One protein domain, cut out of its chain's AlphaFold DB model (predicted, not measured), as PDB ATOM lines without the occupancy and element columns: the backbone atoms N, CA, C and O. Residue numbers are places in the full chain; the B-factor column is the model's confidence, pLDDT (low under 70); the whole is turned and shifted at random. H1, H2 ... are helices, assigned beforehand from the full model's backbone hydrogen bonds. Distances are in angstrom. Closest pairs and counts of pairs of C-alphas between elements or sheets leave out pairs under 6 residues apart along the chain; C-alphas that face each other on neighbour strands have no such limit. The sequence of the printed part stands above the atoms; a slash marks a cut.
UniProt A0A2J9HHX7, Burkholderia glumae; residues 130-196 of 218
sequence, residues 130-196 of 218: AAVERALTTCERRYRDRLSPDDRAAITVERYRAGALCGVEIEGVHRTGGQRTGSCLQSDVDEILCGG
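Overview. This is residues 130 to 196 of the 218 residues of a protein of Burkholderia glumae (UniProt A0A2J9HHX7). Two longer helices, H1 and H5, cross each other at a steep angle, and three short helices, H2, H3 and H4, lie on the winding run of chain that leads from the one to the other. A long loop, residues 168 to 184, reaches away from the helices and back between H4 and H5, and with Gly 178 it makes one end of the longest axis. The printed part has 67 residues with five named helices in the order H1, H2, H3, H4, H5 and no named strand; the class is all helix. The whole is compact, with a radius of gyration of the C-alphas of 11.1 A, and spans 34 by 24 by 21 A.

Arrangement. H1, residues 130 to 143, and H5, residues 185 to 195, touch at a steep tilt of 59 degrees and run opposite ways; their closest C-alphas, those of Ala 135 and Val 189, are 5.7 A apart. H2, residues 149 to 154, touches no helix. It is close to H1 but not clearly touching it, with the C-alphas of Glu 140 and Arg 152 closest at 7.2 A, at a shallow tilt of 20 degrees, opposite ways. H3, residues 157 to 161, only just touches H1, with 3 pairs of C-alphas within 8 A, and H1 does so with residues 132 to 136 alone; the closest C-alphas are those of Glu 133 and Val 157, 6.1 A apart. H2 and H3 meet only through their link. H4, residues 164 to 167, touches H5, with the C-alphas of Leu 165 and Gln 186 closest at 4.8 A. H1 and H4 are apart, and so are H2 and H5. In H1, H2, H3 and H5 every O i to N i+4 pair is within hydrogen-bond range; H4 is too short for such a pair, and its one O i to N i+3 pair is within range.

Along the chain. H1 begins at C-alpha 130, at (301.376, 494.497, 575.602), and measures 20.0 A from first to last C-alpha. H2 has 6 residues, H3 has 5 and H4 has 4, with C-alpha 164 at (284.320, 498.451, 570.547). H5 measures 15.5 A and ends at C-alpha 195, at (303.402, 498.633, 560.955).

Size, cuts and confidence. The two C-alphas farthest apart are those of Ala 130 and Gly 178, at 34.6 A. The links H1 to H2, H2 to H3 and H3 to H4 are tight; H4 to H5 is a long link of 17 residues, in which residues 175 to 176 pair antiparallel with residues 179 to 180. The printed part has no cut. Its mean pLDDT is 92.5, and no printed residue is under 70.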
ATOM      1  N   ALA A 130     300.326 493.496 575.448       97.00
ATOM      2  CA  ALA A 130     301.376 494.497 575.602       97.00
ATOM      3  C   ALA A 130     301.633 495.285 574.302       97.00
ATOM      4  O   ALA A 130     301.924 496.482 574.345       97.00
ATOM      5  N   ALA A 131     301.556 494.641 573.132       97.56
ATOM      6  CA  ALA A 131     301.655 495.341 571.851       97.56
ATOM      7  C   ALA A 131     300.444 496.252 571.614       97.56
ATOM      8  O   ALA A 131     300.621 497.411 571.229       97.56
ATOM      9  N   VAL A 132     299.241 495.752 571.912       98.38
ATOM     10  CA  VAL A 132     297.995 496.526 571.843       98.38
ATOM     11  C   VAL A 132     298.063 497.742 572.766       98.38
ATOM     12  O   VAL A 132     297.808 498.854 572.320       98.38
ATOM     13  N   GLU A 133     298.483 497.577 574.016       98.19
ATOM     14  CA  GLU A 133     298.604 498.667 574.990       98.19
ATOM     15  C   GLU A 133     299.567 499.769 574.515       98.19
ATOM     16  O   GLU A 133     299.254 500.961 574.599       98.19
ATOM     17  N   ARG A 134     300.713 499.397 573.925       97.62
ATOM     18  CA  ARG A 134     301.654 500.366 573.330       97.62
ATOM     19  C   ARG A 134     301.048 501.118 572.143       97.62
ATOM     20  O   ARG A 134     301.290 502.322 571.992       97.62
ATOM     21  N   ALA A 135     300.281 500.430 571.300       98.12
ATOM     22  CA  ALA A 135     299.593 501.048 570.171       98.12
ATOM     23  C   ALA A 135     298.500 502.018 570.649       98.12
ATOM     24  O   ALA A 135     298.474 503.170 570.215       98.12
ATOM     25  N   LEU A 136     297.690 501.604 571.627       98.00
ATOM     26  CA  LEU A 136     296.673 502.437 572.271       98.00
ATOM     27  C   LEU A 136     297.283 503.692 572.907       98.00
ATOM     28  O   LEU A 136     296.832 504.797 572.617       98.00
ATOM     29  N   THR A 137     298.371 503.550 573.670       97.25
ATOM     30  CA  THR A 137     299.115 504.684 574.256       97.25
ATOM     31  C   THR A 137     299.610 505.654 573.175       97.25
ATOM     32  O   THR A 137     299.624 506.876 573.350       97.25
ATOM     33  N   THR A 138     300.024 505.123 572.022       97.31
ATOM     34  CA  THR A 138     300.465 505.940 570.888       97.31
ATOM     35  C   THR A 138     299.302 506.719 570.273       97.31
ATOM     36  O   THR A 138     299.467 507.913 570.011       97.31
ATOM     37  N   CYS A 139     298.138 506.091 570.090       95.75
ATOM     38  CA  CYS A 139     296.914 506.757 569.633       95.75
ATOM     39  C   CYS A 139     296.435 507.821 570.625       95.75
ATOM     40  O   CYS A 139     296.175 508.954 570.222       95.75
ATOM     41  N   GLU A 140     296.384 507.498 571.918       95.19
ATOM     42  CA  GLU A 140     295.979 508.436 572.969       95.19
ATOM     43  C   GLU A 140     296.871 509.681 572.958       95.19
ATOM     44  O   GLU A 140     296.381 510.809 572.963       95.19
ATOM     45  N   ARG A 141     298.195 509.502 572.853       95.50
ATOM     46  CA  ARG A 141     299.133 510.625 572.738       95.50
ATOM     47  C   ARG A 141     298.932 511.415 571.446       95.50
ATOM     48  O   ARG A 141     299.008 512.639 571.483       95.50
ATOM     49  N   ARG A 142     298.705 510.738 570.315       95.06
ATOM     50  CA  ARG A 142     298.515 511.372 568.998       95.06
ATOM     51  C   ARG A 142     297.254 512.236 568.953       95.06
ATOM     52  O   ARG A 142     297.263 513.275 568.299       95.06
ATOM     53  N   TYR A 143     296.197 511.817 569.641       93.94
ATOM     54  CA  TYR A 143     294.887 512.464 569.587       93.94
ATOM     55  C   TYR A 143     294.451 513.112 570.898       93.94
ATOM     56  O   TYR A 143     293.290 513.487 571.032       93.94
ATOM     57  N   ARG A 144     295.371 513.283 571.851       91.31
ATOM     58  CA  ARG A 144     295.099 513.775 573.208       91.31
ATOM     59  C   ARG A 144     294.172 514.988 573.253       91.31
ATOM     60  O   ARG A 144     293.249 515.014 574.061       91.31
ATOM     61  N   ASP A 145     294.412 515.959 572.379       92.69
ATOM     62  CA  ASP A 145     293.685 517.234 572.363       92.69
ATOM     63  C   ASP A 145     292.314 517.142 571.673       92.69
ATOM     64  O   ASP A 145     291.510 518.064 571.770       92.69
ATOM     65  N   ARG A 146     292.042 516.033 570.975       90.88
ATOM     66  CA  ARG A 146     290.793 515.779 570.240       90.88
ATOM     67  C   ARG A 146     289.903 514.725 570.894       90.88
ATOM     68  O   ARG A 146     288.756 514.578 570.494       90.88
ATOM     69  N   LEU A 147     290.421 513.980 571.870       90.44
ATOM     70  CA  LEU A 147     289.667 512.944 572.569       90.44
ATOM     71  C   LEU A 147     288.807 513.553 573.678       90.44
ATOM     72  O   LEU A 147     289.323 514.220 574.590       90.44
ATOM     73  N   SER A 148     287.511 513.250 573.647       89.12
ATOM     74  CA  SER A 148     286.624 513.524 574.775       89.12
ATOM     75  C   SER A 148     287.050 512.709 576.014       89.12
ATOM     76  O   SER A 148     287.823 511.749 575.895       89.12
ATOM     77  N   PRO A 149     286.601 513.079 577.227       88.75
ATOM     78  CA  PRO A 149     286.842 512.272 578.423       88.75
ATOM     79  C   PRO A 149     286.326 510.832 578.285       88.75
ATOM     80  O   PRO A 149     287.020 509.899 578.691       88.75
ATOM     81  N   ASP A 150     285.162 510.655 577.654       87.94
ATOM     82  CA  ASP A 150     284.544 509.343 577.437       87.94
ATOM     83  C   ASP A 150     285.348 508.501 576.441       87.94
ATOM     84  O   ASP A 150     285.633 507.332 576.709       87.94
ATOM     85  N   ASP A 151     285.802 509.105 575.335       88.62
ATOM     86  CA  ASP A 151     286.649 508.410 574.361       88.62
ATOM     87  C   ASP A 151     287.971 507.984 574.995       88.62
ATOM     88  O   ASP A 151     288.421 506.865 574.777       88.62
ATOM     89  N   ARG A 152     288.576 508.839 575.834       89.69
ATOM     90  CA  ARG A 152     289.790 508.495 576.589       89.69
ATOM     91  C   ARG A 152     289.576 507.298 577.510       89.69
ATOM     92  O   ARG A 152     290.417 506.406 577.532       89.69
ATOM     93  N   ALA A 153     288.458 507.251 578.230       89.44
ATOM     94  CA  ALA A 153     288.122 506.123 579.097       89.44
ATOM     95  C   ALA A 153     287.862 504.822 578.313       89.44
ATOM     96  O   ALA A 153     288.041 503.728 578.852       89.44
ATOM     97  N   ALA A 154     287.462 504.920 577.042       88.12
ATOM     98  CA  ALA A 154     287.230 503.769 576.177       88.12
ATOM     99  C   ALA A 154     288.524 503.125 575.637       88.12
ATOM    100  O   ALA A 154     288.470 501.978 575.190       88.12
ATOM    101  N   ILE A 155     289.675 503.811 575.685       93.88
ATOM    102  CA  ILE A 155     290.970 503.327 575.167       93.88
ATOM    103  C   ILE A 155     291.557 502.276 576.118       93.88
ATOM    104  O   ILE A 155     292.445 502.543 576.924       93.88
ATOM    105  N   THR A 156     291.060 501.045 576.019       96.88
ATOM    106  CA  THR A 156     291.577 499.894 576.768       96.88
ATOM    107  C   THR A 156     291.789 498.691 575.860       96.88
ATOM    108  O   THR A 156     291.150 498.552 574.812       96.88
ATOM    109  N   VAL A 157     292.680 497.786 576.277       98.06
ATOM    110  CA  VAL A 157     292.940 496.531 575.556       98.06
ATOM    111  C   VAL A 157     291.654 495.714 575.417       98.06
ATOM    112  O   VAL A 157     291.342 495.254 574.325       98.06
ATOM    113  N   GLU A 158     290.862 495.591 576.485       97.75
ATOM    114  CA  GLU A 158     289.589 494.856 576.471       97.75
ATOM    115  C   GLU A 158     288.617 495.406 575.416       97.75
ATOM    116  O   GLU A 158     288.076 494.650 574.607       97.75
ATOM    117  N   ARG A 159     288.437 496.732 575.367       97.31
ATOM    118  CA  ARG A 159     287.552 497.390 574.394       97.31
ATOM    119  C   ARG A 159     288.051 497.221 572.964       97.31
ATOM    120  O   ARG A 159     287.239 496.969 572.075       97.31
ATOM    121  N   TYR A 160     289.363 497.302 572.749       97.75
ATOM    122  CA  TYR A 160     289.974 497.006 571.456       97.75
ATOM    123  C   TYR A 160     289.714 495.555 571.020       97.75
ATOM    124  O   TYR A 160     289.285 495.321 569.891       97.75
ATOM    125  N   ARG A 161     289.914 494.576 571.914       97.38
ATOM    126  CA  ARG A 161     289.679 493.146 571.630       97.38
ATOM    127  C   ARG A 161     288.215 492.845 571.335       97.38
ATOM    128  O   ARG A 161     287.930 492.002 570.491       97.38
ATOM    129  N   ALA A 162     287.301 493.547 571.998       96.81
ATOM    130  CA  ALA A 162     285.868 493.454 571.747       96.81
ATOM    131  C   ALA A 162     285.419 494.169 570.454       96.81
ATOM    132  O   ALA A 162     284.232 494.144 570.135       96.81
ATOM    133  N   GLY A 163     286.325 494.840 569.729       96.12
ATOM    134  CA  GLY A 163     285.998 495.636 568.540       96.12
ATOM    135  C   GLY A 163     285.198 496.906 568.849       96.12
ATOM    136  O   GLY A 163     284.615 497.513 567.951       96.12
ATOM    137  N   ALA A 164     285.135 497.320 570.116       95.62
ATOM    138  CA  ALA A 164     284.320 498.451 570.547       95.62
ATOM    139  C   ALA A 164     284.883 499.797 570.059       95.62
ATOM    140  O   ALA A 164     284.125 500.759 569.924       95.62
ATOM    141  N   LEU A 165     286.183 499.872 569.738       95.44
ATOM    142  CA  LEU A 165     286.796 501.100 569.219       95.44
ATOM    143  C   LEU A 165     286.378 501.407 567.775       95.44
ATOM    144  O   LEU A 165     286.604 502.521 567.310       95.44
ATOM    145  N   CYS A 166     285.702 500.481 567.084       93.31
ATOM    146  CA  CYS A 166     285.071 500.757 565.792       93.31
ATOM    147  C   CYS A 166     283.997 501.855 565.883       93.31
ATOM    148  O   CYS A 166     283.697 502.516 564.889       93.31
ATOM    149  N   GLY A 167     283.398 502.035 567.067       90.56
ATOM    150  CA  GLY A 167     282.419 503.089 567.339       90.56
ATOM    151  C   GLY A 167     283.033 504.427 567.760       90.56
ATOM    152  O   GLY A 167     282.303 505.411 567.853       90.56
ATOM    153  N   VAL A 168     284.345 504.476 568.014       91.62
ATOM    154  CA  VAL A 168     285.042 505.684 568.463       91.62
ATOM    155  C   VAL A 168     285.616 506.404 567.247       91.62
ATOM    156  O   VAL A 168     286.496 505.889 566.553       91.62
ATOM    157  N   GLU A 169     285.102 507.604 566.991       91.25
ATOM    158  CA  GLU A 169     285.474 508.429 565.843       91.25
ATOM    159  C   GLU A 169     285.884 509.824 566.287       91.25
ATOM    160  O   GLU A 169     285.111 510.545 566.918       91.25
ATOM    161  N   ILE A 170     287.086 510.223 565.893       90.06
ATOM    162  CA  ILE A 170     287.677 511.496 566.282       90.06
ATOM    163  C   ILE A 170     287.309 512.555 565.243       90.06
ATOM    164  O   ILE A 170     287.599 512.411 564.049       90.06
ATOM    165  N   GLU A 171     286.677 513.638 565.691       87.44
ATOM    166  CA  GLU A 171     286.316 514.759 564.823       87.44
ATOM    167  C   GLU A 171     287.562 515.405 564.194       87.44
ATOM    168  O   GLU A 171     288.607 515.577 564.826       87.44
ATOM    169  N   GLY A 172     287.468 515.729 562.905       85.81
ATOM    170  CA  GLY A 172     288.572 516.239 562.094       85.81
ATOM    171  C   GLY A 172     289.580 515.174 561.649       85.81
ATOM    172  O   GLY A 172     290.498 515.510 560.904       85.81
ATOM    173  N   VAL A 173     289.424 513.913 562.075       88.62
ATOM    174  CA  VAL A 173     290.289 512.784 561.682       88.62
ATOM    175  C   VAL A 173     289.472 511.704 560.971       88.62
ATOM    176  O   VAL A 173     289.681 511.428 559.793       88.62
ATOM    177  N   HIS A 174     288.502 511.122 561.673       91.69
ATOM    178  CA  HIS A 174     287.622 510.057 561.171       91.69
ATOM    179  C   HIS A 174     286.298 510.604 560.632       91.69
ATOM    180  O   HIS A 174     285.593 509.957 559.855       91.69
ATOM    181  N   ARG A 175     285.956 511.826 561.045       85.00
ATOM    182  CA  ARG A 175     284.733 512.518 560.654       85.00
ATOM    183  C   ARG A 175     285.034 513.967 560.294       85.00
ATOM    184  O   ARG A 175     285.783 514.635 561.000       85.00
ATOM    185  N   THR A 176     284.425 514.477 559.231       82.38
ATOM    186  CA  THR A 176     284.450 515.908 558.892       82.38
ATOM    187  C   THR A 176     283.012 516.417 558.853       82.38
ATOM    188  O   THR A 176     282.236 516.057 557.966       82.38
ATOM    189  N   GLY A 177     282.624 517.207 559.858       80.62
ATOM    190  CA  GLY A 177     281.219 517.552 560.087       80.62
ATOM    191  C   GLY A 177     280.378 516.296 560.346       80.62
ATOM    192  O   GLY A 177     280.699 515.499 561.221       80.62
ATOM    193  N   GLY A 178     279.313 516.092 559.565       79.38
ATOM    194  CA  GLY A 178     278.464 514.894 559.656       79.38
ATOM    195  C   GLY A 178     278.928 513.694 558.817       79.38
ATOM    196  O   GLY A 178     278.292 512.644 558.872       79.38
ATOM    197  N   GLN A 179     279.987 513.831 558.016       81.31
ATOM    198  CA  GLN A 179     280.424 512.793 557.074       81.31
ATOM    199  C   GLN A 179     281.551 511.942 557.664       81.31
ATOM    200  O   GLN A 179     282.539 512.479 558.169       81.31
ATOM    201  N   ARG A 180     281.408 510.615 557.576       81.69
ATOM    202  CA  ARG A 180     282.416 509.631 558.004       81.69
ATOM    203  C   ARG A 180     283.382 509.350 556.853       81.69
ATOM    204  O   ARG A 180     282.940 509.187 555.719       81.69
ATOM    205  N   THR A 181     284.677 509.243 557.142       82.00
ATOM    206  CA  THR A 181     285.699 508.878 556.141       82.00
ATOM    207  C   THR A 181     285.803 507.368 555.918       82.00
ATOM    208  O   THR A 181     286.392 506.934 554.933       82.00
ATOM    209  N   GLY A 182     285.215 506.568 556.814       78.94
ATOM    210  CA  GLY A 182     285.328 505.107 556.824       78.94
ATOM    211  C   GLY A 182     286.440 504.574 557.735       78.94
ATOM    212  O   GLY A 182     286.521 503.364 557.924       78.94
ATOM    213  N   SER A 183     287.252 505.454 558.331       87.62
ATOM    214  CA  SER A 183     288.242 505.114 559.363       87.62
ATOM    215  C   SER A 183     287.667 505.300 560.769       87.62
ATOM    216  O   SER A 183     286.700 506.031 560.961       87.62
ATOM    217  N   CYS A 184     288.269 504.647 561.760       93.56
ATOM    218  CA  CYS A 184     287.904 504.764 563.171       93.56
ATOM    219  C   CYS A 184     289.129 504.489 564.047       93.56
ATOM    220  O   CYS A 184     290.170 504.048 563.551       93.56
ATOM    221  N   LEU A 185     289.002 504.690 565.360       94.88
ATOM    222  CA  LEU A 185     290.110 504.456 566.281       94.88
ATOM    223  C   LEU A 185     290.613 503.002 566.257       94.88
ATOM    224  O   LEU A 185     291.809 502.785 566.431       94.88
ATOM    225  N   GLN A 186     289.741 502.018 565.992       96.94
ATOM    226  CA  GLN A 186     290.163 500.625 565.790       96.94
ATOM    227  C   GLN A 186     291.174 500.512 564.638       96.94
ATOM    228  O   GLN A 186     292.253 499.960 564.827       96.94
ATOM    229  N   SER A 187     290.856 501.093 563.478       96.44
ATOM    230  CA  SER A 187     291.711 501.038 562.286       96.44
ATOM    231  C   SER A 187     293.055 501.737 562.499       96.44
ATOM    232  O   SER A 187     294.075 501.248 562.021       96.44
ATOM    233  N   ASP A 188     293.082 502.839 563.252       96.44
ATOM    234  CA  ASP A 188     294.331 503.531 563.594       96.44
ATOM    235  C   ASP A 188     295.242 502.662 564.479       96.44
ATOM    236  O   ASP A 188     296.465 502.650 564.314       96.44
ATOM    237  N   VAL A 189     294.655 501.922 565.428       97.56
ATOM    238  CA  VAL A 189     295.393 500.973 566.274       97.56
ATOM    239  C   VAL A 189     295.898 499.800 565.431       97.56
ATOM    240  O   VAL A 189     297.075 499.447 565.537       97.56
ATOM    241  N   ASP A 190     295.053 499.248 564.557       97.12
ATOM    242  CA  ASP A 190     295.417 498.169 563.632       97.12
ATOM    243  C   ASP A 190     296.578 498.580 562.719       97.12
ATOM    244  O   ASP A 190     297.497 497.790 562.496       97.12
ATOM    245  N   GLU A 191     296.591 499.822 562.226       96.38
ATOM    246  CA  GLU A 191     297.673 500.356 561.397       96.38
ATOM    247  C   GLU A 191     299.002 500.399 562.164       96.38
ATOM    248  O   GLU A 191     300.031 499.935 561.659       96.38
ATOM    249  N   ILE A 192     298.990 500.893 563.408       97.19
ATOM    250  CA  ILE A 192     300.186 500.928 564.265       97.19
ATOM    251  C   ILE A 192     300.699 499.510 564.538       97.19
ATOM    252  O   ILE A 192     301.906 499.263 564.454       97.19
ATOM    253  N   LEU A 193     299.800 498.572 564.843       97.62
ATOM    254  CA  LEU A 193     300.149 497.176 565.107       97.62
ATOM    255  C   LEU A 193     300.721 496.490 563.860       97.62
ATOM    256  O   LEU A 193     301.784 495.865 563.923       97.62
ATOM    257  N   CYS A 194     300.068 496.656 562.708       95.19
ATOM    258  CA  CYS A 194     300.523 496.114 561.429       95.19
ATOM    259  C   CYS A 194     301.891 496.675 561.020       95.19
ATOM    260  O   CYS A 194     302.734 495.925 560.522       95.19
ATOM    261  N   GLY A 195     302.133 497.968 561.256       94.19
ATOM    262  CA  GLY A 195     303.402 498.633 560.955       94.19
ATOM    263  C   GLY A 195     304.542 498.300 561.925       94.19
ATOM    264  O   GLY A 195     305.715 498.394 561.553       94.19
ATOM    265  N   GLY A 196     304.227 497.887 563.156       92.94
ATOM    266  CA  GLY A 196     305.211 497.569 564.191       92.94
ATOM    267  C   GLY A 196     305.962 496.257 563.943       92.94
ATOM    268  O   GLY A 196     305.362 495.238 563.598       92.94
TER     269      GLY A 196